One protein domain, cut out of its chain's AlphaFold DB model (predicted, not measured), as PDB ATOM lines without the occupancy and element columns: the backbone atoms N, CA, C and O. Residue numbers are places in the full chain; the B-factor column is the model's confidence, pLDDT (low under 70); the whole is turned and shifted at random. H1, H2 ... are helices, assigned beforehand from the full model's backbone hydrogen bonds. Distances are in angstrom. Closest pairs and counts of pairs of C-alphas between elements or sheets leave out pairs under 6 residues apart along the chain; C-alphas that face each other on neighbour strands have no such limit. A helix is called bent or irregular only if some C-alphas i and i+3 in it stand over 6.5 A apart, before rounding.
ATOM      1  N   GLN A   4     -13.935  26.381  -3.602       76.75
ATOM      2  CA  GLN A   4     -12.652  27.069  -3.470       76.75
ATOM      3  C   GLN A   4     -11.483  26.176  -3.922       76.75
ATOM      4  O   GLN A   4     -10.615  26.628  -4.661       76.75
ATOM      5  N   ILE A   5     -11.505  24.887  -3.559       77.69
ATOM      6  CA  ILE A   5     -10.496  23.905  -3.987       77.69
ATOM      7  C   ILE A   5     -10.583  23.694  -5.505       77.69
ATOM      8  O   ILE A   5      -9.559  23.640  -6.177       77.69
ATOM      9  N   THR A   6     -11.793  23.627  -6.070       84.19
ATOM     10  CA  THR A   6     -11.983  23.517  -7.528       84.19
ATOM     11  C   THR A   6     -11.414  24.735  -8.265       84.19
ATOM     12  O   THR A   6     -10.688  24.574  -9.241       84.19
ATOM     13  N   ARG A   7     -11.679  25.950  -7.768       87.00
ATOM     14  CA  ARG A   7     -11.152  27.200  -8.334       87.00
ATOM     15  C   ARG A   7      -9.625  27.246  -8.308       87.00
ATOM     16  O   ARG A   7      -9.006  27.616  -9.302       87.00
ATOM     17  N   GLU A   8      -9.019  26.863  -7.187       89.56
ATOM     18  CA  GLU A   8      -7.560  26.831  -7.024       89.56
ATOM     19  C   GLU A   8      -6.898  25.835  -7.983       89.56
ATOM     20  O   GLU A   8      -5.883  26.158  -8.601       89.56
ATOM     21  N   VAL A   9      -7.497  24.654  -8.169       92.19
ATOM     22  CA  VAL A   9      -7.004  23.644  -9.118       92.19
ATOM     23  C   VAL A   9      -7.079  24.152 -10.560       92.19
ATOM     24  O   VAL A   9      -6.095  24.026 -11.291       92.19
ATOM     25  N   ILE A  10      -8.200  24.766 -10.960       91.69
ATOM     26  CA  ILE A  10      -8.360  25.348 -12.303       91.69
ATOM     27  C   ILE A  10      -7.319  26.453 -12.532       91.69
ATOM     28  O   ILE A  10      -6.605  26.427 -13.533       91.69
ATOM     29  N   ALA A  11      -7.163  27.381 -11.584       91.75
ATOM     30  CA  ALA A  11      -6.194  28.473 -11.694       91.75
ATOM     31  C   ALA A  11      -4.743  27.967 -11.799       91.75
ATOM     32  O   ALA A  11      -3.946  28.488 -12.590       91.75
ATOM     33  N   HIS A  12      -4.394  26.926 -11.039       94.69
ATOM     34  CA  HIS A  12      -3.079  26.300 -11.126       94.69
ATOM     35  C   HIS A  12      -2.843  25.657 -12.501       94.69
ATOM     36  O   HIS A  12      -1.801  25.891 -13.114       94.69
ATOM     37  N   ALA A  13      -3.824  24.910 -13.020       95.25
ATOM     38  CA  ALA A  13      -3.743  24.298 -14.346       95.25
ATOM     39  C   ALA A  13      -3.593  25.352 -15.456       95.25
ATOM     40  O   ALA A  13      -2.724  25.227 -16.318       95.25
ATOM     41  N   MET A  14      -4.374  26.436 -15.396       96.56
ATOM     42  CA  MET A  14      -4.264  27.551 -16.339       96.56
ATOM     43  C   MET A  14      -2.882  28.211 -16.312       96.56
ATOM     44  O   MET A  14      -2.358  28.589 -17.362       96.56
ATOM     45  N   THR A  15      -2.269  28.327 -15.130       97.25
ATOM     46  CA  THR A  15      -0.913  28.879 -14.976       97.25
ATOM     47  C   THR A  15       0.111  27.999 -15.689       97.25
ATOM     48  O   THR A  15       0.858  28.490 -16.534       97.25
ATOM     49  N   GLN A  16       0.089  26.687 -15.435       97.56
ATOM     50  CA  GLN A  16       0.999  25.733 -16.078       97.56
ATOM     51  C   GLN A  16       0.838  25.711 -17.606       97.56
ATOM     52  O   GLN A  16       1.824  25.711 -18.347       97.56
ATOM     53  N   LEU A  17      -0.407  25.730 -18.088       97.56
ATOM     54  CA  LEU A  17      -0.716  25.796 -19.515       97.56
ATOM     55  C   LEU A  17      -0.198  27.092 -20.147       97.56
ATOM     56  O   LEU A  17       0.402  27.057 -21.220       97.56
ATOM     57  N   SER A  18      -0.353  28.224 -19.460       96.88
ATOM     58  CA  SER A  18       0.137  29.524 -19.930       96.88
ATOM     59  C   SER A  18       1.667  29.579 -19.993       96.88
ATOM     60  O   SER A  18       2.230  30.036 -20.989       96.88
ATOM     61  N   GLU A  19       2.362  29.058 -18.979       97.50
ATOM     62  CA  GLU A  19       3.828  28.936 -18.977       97.50
ATOM     63  C   GLU A  19       4.325  28.059 -20.132       97.50
ATOM     64  O   GLU A  19       5.304  28.391 -20.818       97.50
ATOM     65  N   ARG A  20       3.617  26.955 -20.396       96.81
ATOM     66  CA  ARG A  20       3.933  26.061 -21.508       96.81
ATOM     67  C   ARG A  20       3.694  26.733 -22.858       96.81
ATOM     68  O   ARG A  20       4.577  26.666 -23.714       96.81
ATOM     69  N   ALA A  21       2.563  27.415 -23.036       96.19
ATOM     70  CA  ALA A  21       2.267  28.190 -24.239       96.19
ATOM     71  C   ALA A  21       3.342  29.251 -24.504       96.19
ATOM     72  O   ALA A  21       3.837  29.340 -25.625       96.19
ATOM     73  N   ASN A  22       3.765  30.002 -23.485       96.12
ATOM     74  CA  ASN A  22       4.831  30.998 -23.626       96.12
ATOM     75  C   ASN A  22       6.156  30.354 -24.053       96.12
ATOM     76  O   ASN A  22       6.771  30.792 -25.023       96.12
ATOM     77  N   SER A  23       6.533  29.241 -23.421       93.88
ATOM     78  CA  SER A  23       7.736  28.486 -23.800       93.88
ATOM     79  C   SER A  23       7.694  27.996 -25.254       93.88
ATOM     80  O   SER A  23       8.720  27.957 -25.933       93.88
ATOM     81  N   ILE A  24       6.517  27.596 -25.745       93.31
ATOM     82  CA  ILE A  24       6.322  27.187 -27.140       93.31
ATOM     83  C   ILE A  24       6.423  28.393 -28.080       93.31
ATOM     84  O   ILE A  24       7.118  28.305 -29.094       93.31
ATOM     85  N   LYS A  25       5.783  29.518 -27.739       92.81
ATOM     86  CA  LYS A  25       5.846  30.771 -28.508       92.81
ATOM     87  C   LYS A  25       7.290  31.247 -28.669       92.81
ATOM     88  O   LYS A  25       7.694  31.545 -29.788       92.81
ATOM     89  N   ASP A  26       8.096  31.198 -27.609       91.50
ATOM     90  CA  ASP A  26       9.522  31.543 -27.668       91.50
ATOM     91  C   ASP A  26      10.307  30.647 -28.638       91.50
ATOM     92  O   ASP A  26      11.232  31.095 -29.323       91.50
ATOM     93  N   ILE A  27       9.950  29.364 -28.735       90.44
ATOM     94  CA  ILE A  27      10.577  28.445 -29.689       90.44
ATOM     95  C   ILE A  27      10.119  28.759 -31.115       90.44
ATOM     96  O   ILE A  27      10.960  28.828 -32.005       90.44
ATOM     97  N   ILE A  28       8.819  28.942 -31.346       88.56
ATOM     98  CA  ILE A  28       8.257  29.135 -32.692       88.56
ATOM     99  C   ILE A  28       8.671  30.486 -33.280       88.56
ATOM    100  O   ILE A  28       9.030  30.547 -34.452       88.56
ATOM    101  N   TYR A  29       8.641  31.551 -32.477       88.19
ATOM    102  CA  TYR A  29       8.855  32.925 -32.938       88.19
ATOM    103  C   TYR A  29      10.296  33.426 -32.789       88.19
ATOM    104  O   TYR A  29      10.590  34.565 -33.154       88.19
ATOM    105  N   SER A  30      11.216  32.604 -32.274       89.38
ATOM    106  CA  SER A  30      12.650  32.918 -32.337       89.38
ATOM    107  C   SER A  30      13.216  32.695 -33.744       89.38
ATOM    108  O   SER A  30      12.636  31.988 -34.568       89.38
ATOM    109  N   HIS A  31      14.381  33.280 -34.035       90.31
ATOM    110  CA  HIS A  31      15.036  33.158 -35.345       90.31
ATOM    111  C   HIS A  31      16.480  32.645 -35.211       90.31
ATOM    112  O   HIS A  31      17.406  33.234 -35.773       90.31
ATOM    113  N   PRO A  32      16.707  31.512 -34.516       92.75
ATOM    114  CA  PRO A  32      18.046  31.047 -34.170       92.75
ATOM    115  C   PRO A  32      18.900  30.691 -35.397       92.75
ATOM    116  O   PRO A  32      20.123  30.712 -35.316       92.75
ATOM    117  N   ALA A  33      18.287  30.382 -36.546       92.25
ATOM    118  CA  ALA A  33      19.012  30.182 -37.801       92.25
ATOM    119  C   ALA A  33      19.612  31.489 -38.351       92.25
ATOM    120  O   ALA A  33      20.751  31.485 -38.816       92.25
ATOM    121  N   ALA A  34      18.874  32.602 -38.262       93.69
ATOM    122  CA  ALA A  34      19.368  33.917 -38.660       93.69
ATOM    123  C   ALA A  34      20.449  34.408 -37.686       93.69
ATOM    124  O   ALA A  34      21.510  34.845 -38.122       93.69
ATOM    125  N   GLU A  35      20.230  34.240 -36.378       96.00
ATOM    126  CA  GLU A  35      21.233  34.535 -35.343       96.00
ATOM    127  C   GLU A  35      22.532  33.743 -35.569       96.00
ATOM    128  O   GLU A  35      23.624  34.301 -35.482       96.00
ATOM    129  N   LEU A  36      22.431  32.459 -35.935       97.12
ATOM    130  CA  LEU A  36      23.595  31.625 -36.248       97.12
ATOM    131  C   LEU A  36      24.347  32.129 -37.486       97.12
ATOM    132  O   LEU A  36      25.576  32.154 -37.493       97.12
ATOM    133  N   GLN A  37      23.623  32.558 -38.522       97.12
ATOM    134  CA  GLN A  37      24.231  33.140 -39.715       97.12
ATOM    135  C   GLN A  37      24.977  34.442 -39.389       97.12
ATOM    136  O   GLN A  37      26.102  34.628 -39.860       97.12
ATOM    137  N   SER A  38      24.379  35.315 -38.574       97.81
ATOM    138  CA  SER A  38      25.017  36.542 -38.089       97.81
ATOM    139  C   SER A  38      26.268  36.240 -37.265       97.81
ATOM    140  O   SER A  38      27.313  36.833 -37.525       97.81
ATOM    141  N   LEU A  39      26.207  35.265 -36.351       97.94
ATOM    142  CA  LEU A  39      27.358  34.835 -35.553       97.94
ATOM    143  C   LEU A  39      28.501  34.326 -36.441       97.94
ATOM    144  O   LEU A  39      29.653  34.716 -36.272       97.94
ATOM    145  N   HIS A  40      28.191  33.493 -37.438       97.75
ATOM    146  CA  HIS A  40      29.189  33.020 -38.399       97.75
ATOM    147  C   HIS A  40      29.798  34.158 -39.222       97.75
ATOM    148  O   HIS A  40      30.978  34.087 -39.565       97.75
ATOM    149  N   GLN A  41      29.021  35.193 -39.557       97.94
ATOM    150  CA  GLN A  41      29.548  36.370 -40.247       97.94
ATOM    151  C   GLN A  41      30.498  37.162 -39.350       97.94
ATOM    152  O   GLN A  41      31.600  37.483 -39.780       97.94
ATOM    153  N   GLU A  42      30.124  37.393 -38.093       97.19
ATOM    154  CA  GLU A  42      30.977  38.099 -37.141       97.19
ATOM    155  C   GLU A  42      32.298  37.357 -36.892       97.19
ATOM    156  O   GLU A  42      33.365  37.975 -36.878       97.19
ATOM    157  N   VAL A  43      32.250  36.025 -36.772       95.88
ATOM    158  CA  VAL A  43      33.454  35.184 -36.681       95.88
ATOM    159  C   VAL A  43      34.360  35.399 -37.893       95.88
ATOM    160  O   VAL A  43      35.555  35.632 -37.716       95.88
ATOM    161  N   ARG A  44      33.816  35.370 -39.116       95.50
ATOM    162  CA  ARG A  44      34.603  35.617 -40.337       95.50
ATOM    163  C   ARG A  44      35.226  37.011 -40.346       95.50
ATOM    164  O   ARG A  44      36.410  37.134 -40.647       95.50
ATOM    165  N   ASP A  45      34.460  38.033 -39.980       95.69
ATOM    166  CA  ASP A  45      34.925  39.421 -39.986       95.69
ATOM    167  C   ASP A  45      36.053  39.641 -38.971       95.69
ATOM    168  O   ASP A  45      37.043  40.310 -39.273       95.69
ATOM    169  N   ARG A  46      35.942  39.063 -37.769       93.75
ATOM    170  CA  ARG A  46      36.988  39.161 -36.741       93.75
ATOM    171  C   ARG A  46      38.229  38.349 -37.099       93.75
ATOM    172  O   ARG A  46      39.334  38.852 -36.921       93.75
ATOM    173  N   MET A  47      38.060  37.152 -37.661       92.81
ATOM    174  CA  MET A  47      39.175  36.355 -38.188       92.81
ATOM    175  C   MET A  47      39.939  37.114 -39.280       92.81
ATOM    176  O   MET A  47      41.164  37.127 -39.265       92.81
ATOM    177  N   ALA A  48      39.227  37.782 -40.196       92.94
ATOM    178  CA  ALA A  48      39.840  38.585 -41.251       92.94
ATOM    179  C   ALA A  48      40.576  39.816 -40.695       92.94
ATOM    180  O   ALA A  48      41.697  40.092 -41.109       92.94
ATOM    181  N   LYS A  49      39.979  40.530 -39.729       92.38
ATOM    182  CA  LYS A  49      40.608  41.688 -39.064       92.38
ATOM    183  C   LYS A  49      41.874  41.324 -38.293       92.38
ATOM    184  O   LYS A  49      42.777  42.143 -38.204       92.38
ATOM    185  N   ALA A  50      41.920  40.123 -37.729       91.56
ATOM    186  CA  ALA A  50      43.098  39.601 -37.054       91.56
ATOM    187  C   ALA A  50      44.109  38.964 -38.022       91.56
ATOM    188  O   ALA A  50      45.074  38.370 -37.559       91.56
ATOM    189  N   GLU A  51      43.869  39.013 -39.339       89.62
ATOM    190  CA  GLU A  51      44.683  38.344 -40.368       89.62
ATOM    191  C   GLU A  51      44.887  36.839 -40.103       89.62
ATOM    192  O   GLU A  51      45.866  36.230 -40.528       89.62
ATOM    193  N   GLY A  52      43.943  36.214 -39.394       76.00
ATOM    194  CA  GLY A  52      44.051  34.822 -38.969       76.00
ATOM    195  C   GLY A  52      45.049  34.564 -37.835       76.00
ATOM    196  O   GLY A  52      45.378  33.400 -37.605       76.00
ATOM    197  N   ASP A  53      45.514  35.590 -37.109       86.38
ATOM    198  CA  ASP A  53      46.368  35.416 -35.931       86.38
ATOM    199  C   ASP A  53      45.598  34.766 -34.773       86.38
ATOM    200  O   ASP A  53      44.947  35.413 -33.950       86.38
ATOM    201  N   ILE A  54      45.710  33.444 -34.705       78.19
ATOM    202  CA  ILE A  54      45.126  32.602 -33.661       78.19
ATOM    203  C   ILE A  54      45.800  32.757 -32.292       78.19
ATOM    204  O   ILE A  54      45.346  32.124 -31.345       78.19
ATOM    205  N   ASN A  55      46.871  33.550 -32.172       85.56
ATOM    206  CA  ASN A  55      47.478  33.874 -30.879       85.56
ATOM    207  C   ASN A  55      46.943  35.184 -30.295       85.56
ATOM    208  O   ASN A  55      47.298  35.525 -29.167       85.56
ATOM    209  N   ASN A  56      46.084  35.903 -31.025       90.62
ATOM    210  CA  ASN A  56      45.419  37.093 -30.522       90.62
ATOM    211  C   ASN A  56      44.473  36.712 -29.356       90.62
ATOM    212  O   ASN A  56      43.470  36.026 -29.588       90.62
ATOM    213  N   PRO A  57      44.750  37.153 -28.110       89.81
ATOM    214  CA  PRO A  57      43.973  36.747 -26.938       89.81
ATOM    215  C   PRO A  57      42.495  37.144 -27.026       89.81
ATOM    216  O   PRO A  57      41.632  36.339 -26.674       89.81
ATOM    217  N   ASP A  58      42.204  38.332 -27.564       90.44
ATOM    218  CA  ASP A  58      40.841  38.852 -27.711       90.44
ATOM    219  C   ASP A  58      40.046  38.024 -28.731       90.44
ATOM    220  O   ASP A  58      38.866  37.720 -28.533       90.44
ATOM    221  N   LEU A  59      40.703  37.611 -29.822       91.94
ATOM    222  CA  LEU A  59      40.104  36.713 -30.807       91.94
ATOM    223  C   LEU A  59      39.836  35.336 -30.194       91.94
ATOM    224  O   LEU A  59      38.749  34.787 -30.376       91.94
ATOM    225  N   CYS A  60      40.790  34.779 -29.447       92.00
ATOM    226  CA  CYS A  60      40.617  33.492 -28.778       92.00
ATOM    227  C   CYS A  60      39.470  33.504 -27.764       92.00
ATOM    228  O   CYS A  60      38.710  32.535 -27.693       92.00
ATOM    229  N   GLU A  61      39.343  34.563 -26.963       93.88
ATOM    230  CA  GLU A  61      38.252  34.707 -25.999       93.88
ATOM    231  C   GLU A  61      36.899  34.801 -26.708       93.88
ATOM    232  O   GLU A  61      35.977  34.048 -26.386       93.88
ATOM    233  N   PHE A  62      36.808  35.638 -27.744       94.75
ATOM    234  CA  PHE A  62      35.607  35.739 -28.566       94.75
ATOM    235  C   PHE A  62      35.208  34.389 -29.177       94.75
ATOM    236  O   PHE A  62      34.045  33.999 -29.096       94.75
ATOM    237  N   LEU A  63      36.156  33.645 -29.756       94.06
ATOM    238  CA  LEU A  63      35.874  32.354 -30.386       94.06
ATOM    239  C   LEU A  63      35.354  31.315 -29.384       94.06
ATOM    240  O   LEU A  63      34.465  30.540 -29.730       94.06
ATOM    241  N   LYS A  64      35.852  31.311 -28.140       94.88
ATOM    242  CA  LYS A  64      35.318  30.437 -27.079       94.88
ATOM    243  C   LYS A  64      33.842  30.733 -26.815       94.88
ATOM    244  O   LYS A  64      33.028  29.814 -26.826       94.88
ATOM    245  N   ILE A  65      33.499  32.011 -26.659       96.56
ATOM    246  CA  ILE A  65      32.113  32.452 -26.445       96.56
ATOM    247  C   ILE A  65      31.243  32.106 -27.664       96.56
ATOM    248  O   ILE A  65      30.143  31.578 -27.510       96.56
ATOM    249  N   ALA A  66      31.749  32.341 -28.878       96.56
ATOM    250  CA  ALA A  66      31.040  32.048 -30.120       96.56
ATOM    251  C   ALA A  66      30.712  30.552 -30.266       96.56
ATOM    252  O   ALA A  66      29.626  30.203 -30.722       96.56
ATOM    253  N   VAL A  67      31.605  29.653 -29.838       96.75
ATOM    254  CA  VAL A  67      31.354  28.201 -29.859       96.75
ATOM    255  C   VAL A  67      30.204  27.810 -28.927       96.75
ATOM    256  O   VAL A  67      29.355  26.992 -29.301       96.75
ATOM    257  N   ASP A  68      30.151  28.388 -27.727       97.12
ATOM    258  CA  ASP A  68      29.066  28.122 -26.780       97.12
ATOM    259  C   ASP A  68      27.730  28.679 -27.295       97.12
ATOM    260  O   ASP A  68      26.718  27.970 -27.296       97.12
ATOM    261  N   GLN A  69      27.742  29.894 -27.851       97.19
ATOM    262  CA  GLN A  69      26.571  30.492 -28.498       97.19
ATOM    263  C   GLN A  69      26.076  29.656 -29.685       97.19
ATOM    264  O   GLN A  69      24.885  29.360 -29.787       97.19
ATOM    265  N   GLU A  70      26.975  29.204 -30.564       97.75
ATOM    266  CA  GLU A  70      26.630  28.350 -31.700       97.75
ATOM    267  C   GLU A  70      25.976  27.037 -31.243       97.75
ATOM    268  O   GLU A  70      24.994  26.578 -31.839       97.75
ATOM    269  N   ARG A  71      26.495  26.424 -30.172       97.12
ATOM    270  CA  ARG A  71      25.927  25.197 -29.600       97.12
ATOM    271  C   ARG A  71      24.486  25.414 -29.147       97.12
ATOM    272  O   ARG A  71      23.627  24.573 -29.426       97.12
ATOM    273  N   ASP A  72      24.211  26.520 -28.470       95.81
ATOM    274  CA  ASP A  72      22.874  26.817 -27.962       95.81
ATOM    275  C   ASP A  72      21.896  27.205 -29.075       95.81
ATOM    276  O   ASP A  72      20.760  26.715 -29.093       95.81
ATOM    277  N   LEU A  73      22.351  27.958 -30.080       95.56
ATOM    278  CA  LEU A  73      21.575  28.237 -31.290       95.56
ATOM    279  C   LEU A  73      21.214  26.947 -32.034       95.56
ATOM    280  O   LEU A  73      20.054  26.741 -32.389       95.56
ATOM    281  N   LYS A  74      22.154  26.006 -32.185       95.06
ATOM    282  CA  LYS A  74      21.887  24.691 -32.796       95.06
ATOM    283  C   LYS A  74      20.848  23.875 -32.024       95.06
ATOM    284  O   LYS A  74      19.988  23.245 -32.646       95.06
ATOM    285  N   LYS A  75      20.862  23.907 -30.684       93.12
ATOM    286  CA  LYS A  75      19.809  23.275 -29.865       93.12
ATOM    287  C   LYS A  75      18.444  23.919 -30.116       93.12
ATOM    288  O   LYS A  75      17.452  23.201 -30.245       93.12
ATOM    289  N   ARG A  76      18.379  25.252 -30.206       91.62
ATOM    290  CA  ARG A  76      17.140  25.989 -30.516       91.62
ATOM    291  C   ARG A  76      16.617  25.660 -31.917       91.62
ATOM    292  O   ARG A  76      15.448  25.306 -32.044       91.62
ATOM    293  N   ILE A  77      17.485  25.637 -32.930       91.25
ATOM    294  CA  ILE A  77      17.145  25.203 -34.298       91.25
ATOM    295  C   ILE A  77      16.597  23.769 -34.292       91.25
ATOM    296  O   ILE A  77      15.599  23.475 -34.944       91.25
ATOM    297  N   SER A  78      17.217  22.859 -33.535       90.50
ATOM    298  CA  SER A  78      16.735  21.477 -33.414       90.50
ATOM    299  C   SER A  78      15.316  21.408 -32.836       90.50
ATOM    300  O   SER A  78      14.484  20.660 -33.351       90.50
ATOM    301  N   LYS A  79      15.006  22.228 -31.825       87.31
ATOM    302  CA  LYS A  79      13.647  22.348 -31.273       87.31
ATOM    303  C   LYS A  79      12.664  22.915 -32.303       87.31
ATOM    304  O   LYS A  79      11.576  22.364 -32.446       87.31
ATOM    305  N   GLN A  80      13.066  23.922 -33.078       87.12
ATOM    306  CA  GLN A  80      12.255  24.481 -34.169       87.12
ATOM    307  C   GLN A  80      11.980  23.505 -35.314       87.12
ATOM    308  O   GLN A  80      10.983  23.632 -36.011       87.12
ATOM    309  N   ARG A  81      12.779  22.454 -35.513       82.38
ATOM    310  CA  ARG A  81      12.401  21.409 -36.489       82.38
ATOM    311  C   ARG A  81      11.078  20.725 -36.134       82.38
ATOM    312  O   ARG A  81      10.455  20.119 -36.998       82.38
ATOM    313  N   ARG A  82      10.635  20.839 -34.879       82.81
ATOM    314  CA  ARG A  82       9.340  20.357 -34.395       82.81
ATOM    315  C   ARG A  82       8.248  21.432 -34.438       82.81
ATOM    316  O   ARG A  82       7.208  21.211 -33.830       82.81
ATOM    317  N   THR A  83       8.445  22.560 -35.137       81.25
ATOM    318  CA  THR A  83       7.495  23.690 -35.159       81.25
ATOM    319  C   THR A  83       6.072  23.247 -35.470       81.25
ATOM    320  O   THR A  83       5.181  23.646 -34.745       81.25
ATOM    321  N   ALA A  84       5.839  22.351 -36.437       83.75
ATOM    322  CA  ALA A  84       4.483  21.869 -36.721       83.75
ATOM    323  C   ALA A  84       3.819  21.181 -35.509       83.75
ATOM    324  O   ALA A  84       2.671  21.472 -35.186       83.75
ATOM    325  N   ALA A  85       4.547  20.310 -34.803       90.88
ATOM    326  CA  ALA A  85       4.040  19.649 -33.599       90.88
ATOM    327  C   ALA A  85       3.829  20.649 -32.450       90.88
ATOM    328  O   ALA A  85       2.825  20.578 -31.752       90.88
ATOM    329  N   LEU A  86       4.745  21.606 -32.293       91.88
ATOM    330  CA  LEU A  86       4.643  22.667 -31.293       91.88
ATOM    331  C   LEU A  86       3.476  23.626 -31.583       91.88
ATOM    332  O   LEU A  86       2.802  24.053 -30.657       91.88
ATOM    333  N   SER A  87       3.196  23.941 -32.849       91.81
ATOM    334  CA  SER A  87       2.044  24.759 -33.246       91.81
ATOM    335  C   SER A  87       0.723  24.053 -32.948       91.81
ATOM    336  O   SER A  87      -0.214  24.693 -32.481       91.81
ATOM    337  N   LEU A  88       0.650  22.737 -33.173       94.62
ATOM    338  CA  LEU A  88      -0.518  21.937 -32.793       94.62
ATOM    339  C   LEU A  88      -0.681  21.861 -31.270       94.62
ATOM    340  O   LEU A  88      -1.796  21.976 -30.770       94.62
ATOM    341  N   GLU A  89       0.422  21.705 -30.533       95.06
ATOM    342  CA  GLU A  89       0.417  21.746 -29.068       95.06
ATOM    343  C   GLU A  89      -0.083  23.104 -28.556       95.06
ATOM    344  O   GLU A  89      -0.944  23.142 -27.684       95.06
ATOM    345  N   LEU A  90       0.390  24.212 -29.136       96.19
ATOM    346  CA  LEU A  90      -0.062  25.557 -28.778       96.19
ATOM    347  C   LEU A  90      -1.567  25.737 -29.015       96.19
ATOM    348  O   LEU A  90      -2.260  26.197 -28.114       96.19
ATOM    349  N   LEU A  91      -2.076  25.310 -30.174       96.31
ATOM    350  CA  LEU A  91      -3.510  25.359 -30.478       96.31
ATOM    351  C   LEU A  91      -4.332  24.536 -29.472       96.31
ATOM    352  O   LEU A  91      -5.385  24.972 -29.016       96.31
ATOM    353  N   SER A  92      -3.843  23.347 -29.105       97.31
ATOM    354  CA  SER A  92      -4.492  22.506 -28.096       97.31
ATOM    355  C   SER A  92      -4.500  23.170 -26.718       97.31
ATOM    356  O   SER A  92      -5.486  23.044 -25.997       97.31
ATOM    357  N   ILE A  93      -3.419  23.853 -26.336       97.56
ATOM    358  CA  ILE A  93      -3.337  24.586 -25.068       97.56
ATOM    359  C   ILE A  93      -4.328  25.753 -25.059       97.56
ATOM    360  O   ILE A  93      -5.015  25.951 -24.061       97.56
ATOM    361  N   GLU A  94      -4.440  26.500 -26.158       96.00
ATOM    362  CA  GLU A  94      -5.401  27.602 -26.287       96.00
ATOM    363  C   GLU A  94      -6.845  27.104 -26.094       96.00
ATOM    364  O   GLU A  94      -7.585  27.660 -25.286       96.00
ATOM    365  N   GLN A  95      -7.205  25.972 -26.709       97.06
ATOM    366  CA  GLN A  95      -8.517  25.338 -26.514       97.06
ATOM    367  C   GLN A  95      -8.759  24.873 -25.067       97.06
ATOM    368  O   GLN A  95      -9.869  24.996 -24.541       97.06
ATOM    369  N   GLN A  96      -7.733  24.329 -24.404       96.94
ATOM    370  CA  GLN A  96      -7.824  23.918 -22.998       96.94
ATOM    371  C   GLN A  96      -8.012  25.119 -22.069       96.94
ATOM    372  O   GLN A  96      -8.821  25.050 -21.148       96.94
ATOM    373  N   LEU A  97      -7.306  26.223 -22.320       96.25
ATOM    374  CA  LEU A  97      -7.462  27.461 -21.558       96.25
ATOM    375  C   LEU A  97      -8.869  28.047 -21.713       96.25
ATOM    376  O   LEU A  97      -9.467  28.435 -20.712       96.25
ATOM    377  N   ASP A  98      -9.424  28.055 -22.925       95.25
ATOM    378  CA  ASP A  98     -10.805  28.491 -23.162       95.25
ATOM    379  C   ASP A  98     -11.818  27.618 -22.409       95.25
ATOM    380  O   ASP A  98     -12.754  28.134 -21.797       95.25
ATOM    381  N   THR A  99     -11.598  26.302 -22.389       94.69
ATOM    382  CA  THR A  99     -12.449  25.356 -21.647       94.69
ATOM    383  C   THR A  99     -12.383  25.614 -20.140       94.69
ATOM    384  O   THR A  99     -13.415  25.760 -19.492       94.69
ATOM    385  N   LEU A 100     -11.179  25.749 -19.580       93.88
ATOM    386  CA  LEU A 100     -10.983  26.034 -18.154       93.88
ATOM    387  C   LEU A 100     -11.559  27.398 -17.749       93.88
ATOM    388  O   LEU A 100     -12.106  27.529 -16.656       93.88
ATOM    389  N   ASN A 101     -11.492  28.399 -18.632       92.12
ATOM    390  CA  ASN A 101     -12.151  29.689 -18.425       92.12
ATOM    391  C   ASN A 101     -13.677  29.541 -18.328       92.12
ATOM    392  O   ASN A 101     -14.292  30.132 -17.444       92.12
ATOM    393  N   GLN A 102     -14.293  28.742 -19.207       91.88
ATOM    394  CA  GLN A 102     -15.732  28.461 -19.138       91.88
ATOM    395  C   GLN A 102     -16.102  27.718 -17.851       91.88
ATOM    396  O   GLN A 102     -17.079  28.076 -17.196       91.88
ATOM    397  N   GLU A 103     -15.306  26.725 -17.446       89.00
ATOM    398  CA  GLU A 103     -15.509  26.014 -16.181       89.00
ATOM    399  C   GLU A 103     -15.413  26.955 -14.973       89.00
ATOM    400  O   GLU A 103     -16.243  26.880 -14.066       89.00
ATOM    401  N   LEU A 104     -14.450  27.881 -14.976       88.06
ATOM    402  CA  LEU A 104     -14.294  28.882 -13.922       88.06
ATOM    403  C   LEU A 104     -15.538  29.779 -13.804       88.06
ATOM    404  O   LEU A 104     -16.016  30.005 -12.692       88.06
ATOM    405  N   LEU A 105     -16.088  30.244 -14.933       86.50
ATOM    406  CA  LEU A 105     -17.305  31.064 -14.969       86.50
ATOM    407  C   LEU A 105     -18.519  30.313 -14.401       86.50
ATOM    408  O   LEU A 105     -19.264  30.861 -13.591       86.50
ATOM    409  N   LEU A 106     -18.687  29.036 -14.756       84.38
ATOM    410  CA  LEU A 106     -19.777  28.201 -14.235       84.38
ATOM    411  C   LEU A 106     -19.666  27.981 -12.719       84.38
ATOM    412  O   LEU A 106     -20.672  27.992 -12.002       84.38
ATOM    413  N   VAL A 107     -18.446  27.805 -12.203       81.31
ATOM    414  CA  VAL A 107     -18.211  27.726 -10.755       81.31
ATOM    415  C   VAL A 107     -18.645  29.032 -10.080       81.31
ATOM    416  O   VAL A 107     -19.333  28.983  -9.065       81.31
ATOM    417  N   GLU A 108     -18.336  30.197 -10.652       75.31
ATOM    418  CA  GLU A 108     -18.762  31.491 -10.096       75.31
ATOM    419  C   GLU A 108     -20.293  31.682 -10.114       75.31
ATOM    420  O   GLU A 108     -20.869  32.139  -9.121       75.31
ATOM    421  N   GLU A 109     -20.973  31.264 -11.185       68.44
ATOM    422  CA  GLU A 109     -22.437  31.346 -11.299       68.44
ATOM    423  C   GLU A 109     -23.164  30.446 -10.287       68.44
ATOM    424  O   GLU A 109     -24.124  30.879  -9.645       68.44
ATOM    425  N   THR A 110     -22.685  29.216 -10.068       61.88
ATOM    426  CA  THR A 110     -23.304  28.290  -9.097       61.88
ATOM    427  C   THR A 110     -23.244  28.799  -7.649       61.88
ATOM    428  O   THR A 110     -24.151  28.523  -6.857       61.88
ATOM    429  N   HIS A 111     -22.252  29.619  -7.289       57.41
ATOM    430  CA  HIS A 111     -22.194  30.273  -5.973       57.41
ATOM    431  C   HIS A 111     -23.136  31.466  -5.828       57.41
ATOM    432  O   HIS A 111     -23.671  31.697  -4.739       57.41
ATOM    433  N   SER A 112     -23.372  32.200  -6.915       53.25
ATOM    434  CA  SER A 112     -24.300  33.332  -6.930       53.25
ATOM    435  C   SER A 112     -25.750  32.867  -6.723       53.25
ATOM    436  O   SER A 112     -26.474  33.415  -5.887       53.25
ATOM    437  N   SER A 113     -26.146  31.774  -7.382       48.44
ATOM    438  CA  SER A 113     -27.498  31.193  -7.301       48.44
ATOM    439  C   SER A 113     -27.812  30.579  -5.932       48.44
ATOM    440  O   SER A 113     -28.917  30.733  -5.413       48.44
TER     441      SER A 113
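This is residues 4 to 113 of the 131 residues of an uncharacterized protein of Cellvibrio sp. 79 (UniProt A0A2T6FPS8). Two pairs of antiparallel helices, H4 beside H1 and H3 beside H2, are joined end to end into one long, thin, bent body, a wide V with two helices in each arm. Both printed ends lie at the far end of the H1 and H4 arm, while residues 50 to 56 close the far end of the other arm, and the two tight links lie at the corner between the arms. The 110 printed residues hold four named helices, H1, H2, H3 and H4 in that order along the chain, with no named strand; the class is all helix. The whole is extended, with a radius of gyration of the C-alphas of 23.2 A and spans of 80 by 26 by 15 A.

The longest helix, H4, covers residues 83 to 113 and measures 45.4 A from first to last C-alpha; C-alpha 83 is at (7.495, 23.690, -35.159) and C-alpha 113 at (-27.498, 31.193, -7.301). H1 covers residues 4 to 29, 36.9 A long, beginning with C-alpha 4 at (-12.652, 27.069, -3.470). H3 covers residues 57 to 80, 34.8 A long, and H2 covers residues 32 to 49, 25.4 A long.

H4 and H1 touch at a shallow tilt of 23 degrees and run opposite ways; their closest C-alphas, those of Leu 90 and Ala 21, are 5.7 A apart. H1 touches H3 with residues 27 to 28 alone, and H3 touches H1 with residues 76 to 80 alone. The closest C-alphas there are those of Ile 27 and Gln 80, 6.2 A apart, and the two helices run opposite ways at a steep tilt of 60 degrees. H2 and H3 form a helical hairpin: they touch, opposite ways at a shallow tilt of 18 degrees, with the C-alphas of Pro 32 and Leu 73 closest at 5.4 A. The helix packing is only just mostly aligned, with 2 of 3 touching pairs at a shallow tilt. H3 and H4 meet only through their link. H2 is apart from H4, and H1 and H2 are apart too. In H1, H2, H3 and H4 every O i to N i+4 pair is within hydrogen-bond range.

The outline is only just a rod. The two C-alphas farthest apart, those of Glu 51 and Ser 113, are 79.7 A from each other, while those of Gln 4 and Ser 113, the first and last printed, are 15.9 A apart. The printed part has no cut. The links H1 to H2 and H3 to H4 are tight, with 2 residues each; the link H2 to H3, with 7, is short, and no link is long. The mean pLDDT of the printed part is 90.6, and it falls under 70 at residues 109 to 113, which belong to H4.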